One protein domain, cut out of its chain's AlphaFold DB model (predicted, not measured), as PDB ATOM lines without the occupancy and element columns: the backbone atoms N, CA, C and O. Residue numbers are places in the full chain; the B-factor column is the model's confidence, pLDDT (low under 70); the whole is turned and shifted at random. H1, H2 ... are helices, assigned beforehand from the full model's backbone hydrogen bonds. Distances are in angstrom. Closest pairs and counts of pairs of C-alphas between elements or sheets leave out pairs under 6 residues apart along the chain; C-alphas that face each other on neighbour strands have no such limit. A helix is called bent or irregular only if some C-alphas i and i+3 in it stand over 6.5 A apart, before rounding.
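What this domain is: This is residues 2 to 48 of the 230 residues of the protein "Unannotated protein" of freshwater metagenome (UniProt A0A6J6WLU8). The longest helix, H2, and the helix after it, H3, make a V that closes where residues 32 to 35 join the end of H2 to the start of H3. From the open end of H2 an extended link, residues 7 to 16, leads away to the short helix H1, which packs on neither of the other two; residues 4 to 10 stick out with nothing near them. The printed part has 47 residues with three named helices, in the order H1, H2, H3 along the chain, and no named strand, and the class is all helix. The whole is loose, with a radius of gyration of the C-alphas of 13.5 A, and its C-alphas span 36 by 24 by 12 A, an outline that is only just flat.

Where its parts are: H2 is residues 17 to 31, Asp 17 to His 31, and measures 20.8 A from first to last C-alpha. Its C-alpha 17 stands at (50.566, -30.722, 17.989) and its C-alpha 31 at (42.122, -22.452, 0.835), with z falling between the two. H3 is residues 36 to 46, Lys 36 to Lys 46, and measures 15.4 A from first to last C-alpha. It runs from C-alpha 36 at (46.321, -13.665, 5.929) to C-alpha 46 at (39.986, -17.171, 19.521), with z rising again. H1 is residues 2 to 6, Gly 2 to Glu 6, at the beginning of the printed part, and measures 6.4 A from first to last C-alpha. Its C-alpha 2 is at (59.803, -37.261, 16.653). No helix is bent or irregular.

How they stand to each other: H2, with 15 residues, is the longest helix, and it touches H3, with 4 pairs of C-alphas within 8 A. The closest C-alphas of the two are those of Arg 26 and Val 39, 6.2 A apart. H2 touches H3 with residues 26 to 30 alone. The lines of the two helices stand at a steep tilt of 46 degrees. They run opposite ways, and their centres are 11.6 A apart. The link between H2 and H3, residues 32 to 35, is tight, with 4 residues. On the other side along the chain, residues 7 to 16 make a short link of 10 residues between H1 and H2. H1 and H2 are apart. H1 and H3 are apart too, and H1 touches no helix. Residues 4 to 10 stand free, of which 4 to 6 belong to H1: none of them has a C-alpha 8 or more residues away along the chain within 10 A. In the backbones of H1, H2 and H3 every O i to N i+4 pair is within hydrogen-bond range; in H1 this is one pair.

The domain as a whole: The two C-alphas farthest apart in the domain are those of Gly 8 and Gly 48, at 38.2 A. The first and last printed C-alphas, those of Gly 2 and Gly 48, are 30.8 A apart. The printed part runs from residue 2 to residue 48 and has no cut; the full chain has 230 residues. The link from H2 to H3 is tight, the link from H1 to H2 is short, and no link is long. The mean pLDDT of the printed part is 93.6, and no printed residue is under 70. By helix the model's mean pLDDT is 96 in H2, 97 in H3 and 86 in H1.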
ATOM      1  N   GLY A   2      58.952 -36.072  16.425       81.62
ATOM      2  CA  GLY A   2      59.803 -37.261  16.653       81.62
ATOM      3  C   GLY A   2      59.466 -38.450  15.741       81.62
ATOM      4  O   GLY A   2      60.334 -38.955  15.035       81.62
ATOM      5  N   ARG A   3      58.174 -38.785  15.623       85.19
ATOM      6  CA  ARG A   3      57.704 -39.843  14.715       85.19
ATOM      7  C   ARG A   3      57.976 -39.563  13.231       85.19
ATOM      8  O   ARG A   3      58.222 -40.500  12.486       85.19
ATOM      9  N   LEU A   4      57.947 -38.299  12.793       86.69
ATOM     10  CA  LEU A   4      58.302 -37.940  11.413       86.69
ATOM     11  C   LEU A   4      59.782 -38.247  11.142       86.69
ATOM     12  O   LEU A   4      60.098 -38.820  10.105       86.69
ATOM     13  N   GLY A   5      60.658 -37.935  12.102       86.44
ATOM     14  CA  GLY A   5      62.077 -38.286  12.032       86.44
ATOM     15  C   GLY A   5      62.317 -39.799  12.002       86.44
ATOM     16  O   GLY A   5      63.091 -40.273  11.180       86.44
ATOM     17  N   GLU A   6      61.606 -40.576  12.827       90.38
ATOM     18  CA  GLU A   6      61.680 -42.052  12.815       90.38
ATOM     19  C   GLU A   6      61.270 -42.670  11.469       90.38
ATOM     20  O   GLU A   6      61.765 -43.730  11.097       90.38
ATOM     21  N   LEU A   7      60.369 -42.012  10.734       91.25
ATOM     22  CA  LEU A   7      59.930 -42.429   9.400       91.25
ATOM     23  C   LEU A   7      60.884 -41.973   8.277       91.25
ATOM     24  O   LEU A   7      60.617 -42.257   7.112       91.25
ATOM     25  N   GLY A   8      61.974 -41.270   8.605       88.00
ATOM     26  CA  GLY A   8      62.945 -40.744   7.638       88.00
ATOM     27  C   GLY A   8      62.563 -39.397   7.015       88.00
ATOM     28  O   GLY A   8      63.172 -38.990   6.031       88.00
ATOM     29  N   GLY A   9      61.558 -38.706   7.561       86.00
ATOM     30  CA  GLY A   9      61.186 -37.357   7.138       86.00
ATOM     31  C   GLY A   9      62.085 -36.273   7.740       86.00
ATOM     32  O   GLY A   9      62.762 -36.482   8.748       86.00
ATOM     33  N   GLU A  10      62.058 -35.078   7.149       85.50
ATOM     34  CA  GLU A  10      62.781 -33.924   7.684       85.50
ATOM     35  C   GLU A  10      62.160 -33.441   9.006       85.50
ATOM     36  O   GLU A  10      61.008 -33.015   9.051       85.50
ATOM     37  N   SER A  11      62.929 -33.501  10.095       84.62
ATOM     38  CA  SER A  11      62.472 -33.177  11.457       84.62
ATOM     39  C   SER A  11      63.243 -32.025  12.111       84.62
ATOM     40  O   SER A  11      63.085 -31.773  13.305       84.62
ATOM     41  N   TRP A  12      64.052 -31.301  11.329       87.62
ATOM     42  CA  TRP A  12      64.846 -30.162  11.804       87.62
ATOM     43  C   TRP A  12      63.980 -28.967  12.233       87.62
ATOM     44  O   TRP A  12      64.448 -28.116  12.984       87.62
ATOM     45  N   PHE A  13      62.710 -28.919  11.816       86.00
ATOM     46  CA  PHE A  13      61.730 -27.946  12.290       86.00
ATOM     47  C   PHE A  13      60.766 -28.596  13.290       86.00
ATOM     48  O   PHE A  13      59.893 -29.387  12.925       86.00
ATOM     49  N   SER A  14      60.921 -28.271  14.573       84.19
ATOM     50  CA  SER A  14      60.106 -28.869  15.633       84.19
ATOM     51  C   SER A  14      58.735 -28.190  15.736       84.19
ATOM     52  O   SER A  14      58.616 -27.115  16.314       84.19
ATOM     53  N   LEU A  15      57.692 -28.830  15.195       85.25
ATOM     54  CA  LEU A  15      56.287 -28.473  15.439       85.25
ATOM     55  C   LEU A  15      55.679 -29.393  16.504       85.25
ATOM     56  O   LEU A  15      55.722 -30.625  16.385       85.25
ATOM     57  N   GLY A  16      55.067 -28.789  17.521       89.19
ATOM     58  CA  GLY A  16      54.172 -29.484  18.446       89.19
ATOM     59  C   GLY A  16      52.751 -29.591  17.888       89.19
ATOM     60  O   GLY A  16      52.374 -28.860  16.973       89.19
ATOM     61  N   ASP A  17      51.929 -30.459  18.476       91.50
ATOM     62  CA  ASP A  17      50.566 -30.722  17.989       91.50
ATOM     63  C   ASP A  17      49.673 -29.468  18.025       91.50
ATOM     64  O   ASP A  17      48.896 -29.215  17.104       91.50
ATOM     65  N   GLN A  18      49.827 -28.630  19.058       90.88
ATOM     66  CA  GLN A  18      49.088 -27.366  19.179       90.88
ATOM     67  C   GLN A  18      49.471 -26.347  18.094       90.88
ATOM     68  O   GLN A  18      48.626 -25.575  17.632       90.88
ATOM     69  N   ASP A  19      50.737 -26.343  17.680       93.00
ATOM     70  CA  ASP A  19      51.221 -25.464  16.618       93.00
ATOM     71  C   ASP A  19      50.751 -25.974  15.248       93.00
ATOM     72  O   ASP A  19      50.239 -25.219  14.421       93.00
ATOM     73  N   LEU A  20      50.789 -27.295  15.043       94.00
ATOM     74  CA  LEU A  20      50.229 -27.926  13.851       94.00
ATOM     75  C   LEU A  20      48.730 -27.628  13.693       94.00
ATOM     76  O   LEU A  20      48.294 -27.328  12.585       94.00
ATOM     77  N   ALA A  21      47.952 -27.631  14.778       95.31
ATOM     78  CA  ALA A  21      46.538 -27.259  14.733       95.31
ATOM     79  C   ALA A  21      46.326 -25.826  14.205       95.31
ATOM     80  O   ALA A  21      45.451 -25.596  13.369       95.31
ATOM     81  N   THR A  22      47.161 -24.872  14.635       96.50
ATOM     82  CA  THR A  22      47.117 -23.484  14.140       96.50
ATOM     83  C   THR A  22      47.455 -23.423  12.648       96.50
ATOM     84  O   THR A  22      46.762 -22.756  11.877       96.50
ATOM     85  N   HIS A  23      48.475 -24.167  12.215       96.25
ATOM     86  CA  HIS A  23      48.864 -24.247  10.809       96.25
ATOM     87  C   HIS A  23      47.793 -24.885   9.921       96.25
ATOM     88  O   HIS A  23      47.520 -24.357   8.845       96.25
ATOM     89  N   LEU A  24      47.171 -25.980  10.367       97.62
ATOM     90  CA  LEU A  24      46.085 -26.645   9.647       97.62
ATOM     91  C   LEU A  24      44.876 -25.719   9.505       97.62
ATOM     92  O   LEU A  24      44.381 -25.548   8.393       97.62
ATOM     93  N   TYR A  25      44.468 -25.055  10.594       98.00
ATOM     94  CA  TYR A  25      43.380 -24.078  10.562       98.00
ATOM     95  C   TYR A  25      43.668 -22.942   9.576       98.00
ATOM     96  O   TYR A  25      42.849 -22.651   8.707       98.00
ATOM     97  N   ARG A  26      44.859 -22.331   9.661       98.00
ATOM     98  CA  ARG A  26      45.265 -21.257   8.746       98.00
ATOM     99  C   ARG A  26      45.227 -21.716   7.290       98.00
ATOM    100  O   ARG A  26      44.674 -21.018   6.450       98.00
ATOM    101  N   THR A  27      45.812 -22.876   6.994       98.19
ATOM    102  CA  THR A  27      45.863 -23.426   5.632       98.19
ATOM    103  C   THR A  27      44.466 -23.707   5.088       98.19
ATOM    104  O   THR A  27      44.184 -23.343   3.950       98.19
ATOM    105  N   GLN A  28      43.581 -24.290   5.901       98.38
ATOM    106  CA  GLN A  28      42.186 -24.511   5.526       98.38
ATOM    107  C   GLN A  28      41.496 -23.186   5.179       98.38
ATOM    108  O   GLN A  28      40.968 -23.042   4.080       98.38
ATOM    109  N   ARG A  29      41.544 -22.196   6.077       98.44
ATOM    110  CA  ARG A  29      40.878 -20.902   5.867       98.44
ATOM    111  C   ARG A  29      41.390 -20.178   4.626       98.44
ATOM    112  O   ARG A  29      40.599 -19.632   3.865       98.44
ATOM    113  N   MET A  30      42.701 -20.207   4.387       97.94
ATOM    114  CA  MET A  30      43.281 -19.620   3.176       97.94
ATOM    115  C   MET A  30      42.844 -20.356   1.903       97.94
ATOM    116  O   MET A  30      42.617 -19.716   0.881       97.94
ATOM    117  N   HIS A  31      42.674 -21.682   1.954       98.19
ATOM    118  CA  HIS A  31      42.122 -22.452   0.835       98.19
ATOM    119  C   HIS A  31      40.647 -22.110   0.557       98.19
ATOM    120  O   HIS A  31      40.217 -22.112  -0.592       98.19
ATOM    121  N   GLU A  32      39.895 -21.744   1.595       98.38
ATOM    122  CA  GLU A  32      38.517 -21.241   1.506       98.38
ATOM    123  C   GLU A  32      38.433 -19.768   1.046       98.38
ATOM    124  O   GLU A  32      37.340 -19.206   0.979       98.38
ATOM    125  N   GLY A  33      39.565 -19.136   0.717       98.31
ATOM    126  CA  GLY A  33      39.634 -17.777   0.174       98.31
ATOM    127  C   GLY A  33      39.895 -16.674   1.201       98.31
ATOM    128  O   GLY A  33      39.949 -15.509   0.815       98.31
ATOM    129  N   ALA A  34      40.090 -17.009   2.481       98.50
ATOM    130  CA  ALA A  34      40.445 -16.014   3.488       98.50
ATOM    131  C   ALA A  34      41.872 -15.481   3.278       98.50
ATOM    132  O   ALA A  34      42.817 -16.211   2.971       98.50
ATOM    133  N   THR A  35      42.048 -14.190   3.510       98.44
ATOM    134  CA  THR A  35      43.340 -13.511   3.503       98.44
ATOM    135  C   THR A  35      44.134 -13.792   4.780       98.44
ATOM    136  O   THR A  35      43.592 -14.173   5.821       98.44
ATOM    137  N   LYS A  36      45.450 -13.544   4.745       97.88
ATOM    138  CA  LYS A  36      46.321 -13.665   5.929       97.88
ATOM    139  C   LYS A  36      45.847 -12.762   7.074       97.88
ATOM    140  O   LYS A  36      45.914 -13.167   8.231       97.88
ATOM    141  N   LEU A  37      45.366 -11.560   6.753       98.31
ATOM    142  CA  LEU A  37      44.796 -10.614   7.710       98.31
ATOM    143  C   LEU A  37      43.555 -11.184   8.407       98.31
ATOM    144  O   LEU A  37      43.509 -11.182   9.634       98.31
ATOM    145  N   GLU A  38      42.588 -11.708   7.652       98.38
ATOM    146  CA  GLU A  38      41.359 -12.293   8.212       98.38
ATOM    147  C   GLU A  38      41.675 -13.474   9.126       98.38
ATOM    148  O   GLU A  38      41.244 -13.503  10.276       98.38
ATOM    149  N   VAL A  39      42.526 -14.395   8.671       98.44
ATOM    150  CA  VAL A  39      42.934 -15.542   9.489       98.44
ATOM    151  C   VAL A  39      43.671 -15.104  10.760       98.44
ATOM    152  O   VAL A  39      43.475 -15.693  11.822       98.44
ATOM    153  N   THR A  40      44.502 -14.062  10.681       98.19
ATOM    154  CA  THR A  40      45.191 -13.503  11.855       98.19
ATOM    155  C   THR A  40      44.189 -12.924  12.855       98.19
ATOM    156  O   THR A  40      44.322 -13.179  14.052       98.19
ATOM    157  N   ALA A  41      43.172 -12.198  12.383       97.69
ATOM    158  CA  ALA A  41      42.121 -11.639  13.227       97.69
ATOM    159  C   ALA A  41      41.288 -12.738  13.913       97.69
ATOM    160  O   ALA A  41      41.113 -12.699  15.130       97.69
ATOM    161  N   GLU A  42      40.868 -13.764  13.163       97.62
ATOM    162  CA  GLU A  42      40.140 -14.925  13.694       97.62
ATOM    163  C   GLU A  42      40.941 -15.651  14.793       97.62
ATOM    164  O   GLU A  42      40.398 -16.049  15.825       97.62
ATOM    165  N   LEU A  43      42.248 -15.846  14.580       97.06
ATOM    166  CA  LEU A  43      43.124 -16.491  15.559       97.06
ATOM    167  C   LEU A  43      43.343 -15.617  16.798       97.06
ATOM    168  O   LEU A  43      43.327 -16.143  17.910       97.06
ATOM    169  N   ALA A  44      43.530 -14.306  16.627       96.94
ATOM    170  CA  ALA A  44      43.688 -13.375  17.740       96.94
ATOM    171  C   ALA A  44      42.437 -13.358  18.637       96.94
ATOM    172  O   ALA A  44      42.560 -13.481  19.858       96.94
ATOM    173  N   GLU A  45      41.245 -13.314  18.035       96.31
ATOM    174  CA  GLU A  45      39.963 -13.382  18.745       96.31
ATOM    175  C   GLU A  45      39.819 -14.695  19.526       96.31
ATOM    176  O   GLU A  45      39.575 -14.682  20.733       96.31
ATOM    177  N   LYS A  46      40.065 -15.843  18.879       95.38
ATOM    178  CA  LYS A  46      39.986 -17.171  19.521       95.38
ATOM    179  C   LYS A  46      40.978 -17.357  20.669       95.38
ATOM    180  O   LYS A  46      40.776 -18.221  21.522       95.38
ATOM    181  N   ARG A  47      42.064 -16.582  20.688       94.69
ATOM    182  CA  ARG A  47      43.068 -16.570  21.761       94.69
ATOM    183  C   ARG A  47      42.790 -15.507  22.828       94.69
ATOM    184  O   ARG A  47      43.567 -15.406  23.771       94.69
ATOM    185  N   GLY A  48      41.702 -14.744  22.704       96.25
ATOM    186  CA  GLY A  48      41.328 -13.695  23.653       96.25
ATOM    187  C   GLY A  48      42.282 -12.499  23.643       96.25
ATOM    188  O   GLY A  48      42.420 -11.822  24.660       96.25
TER     189      GLY A  48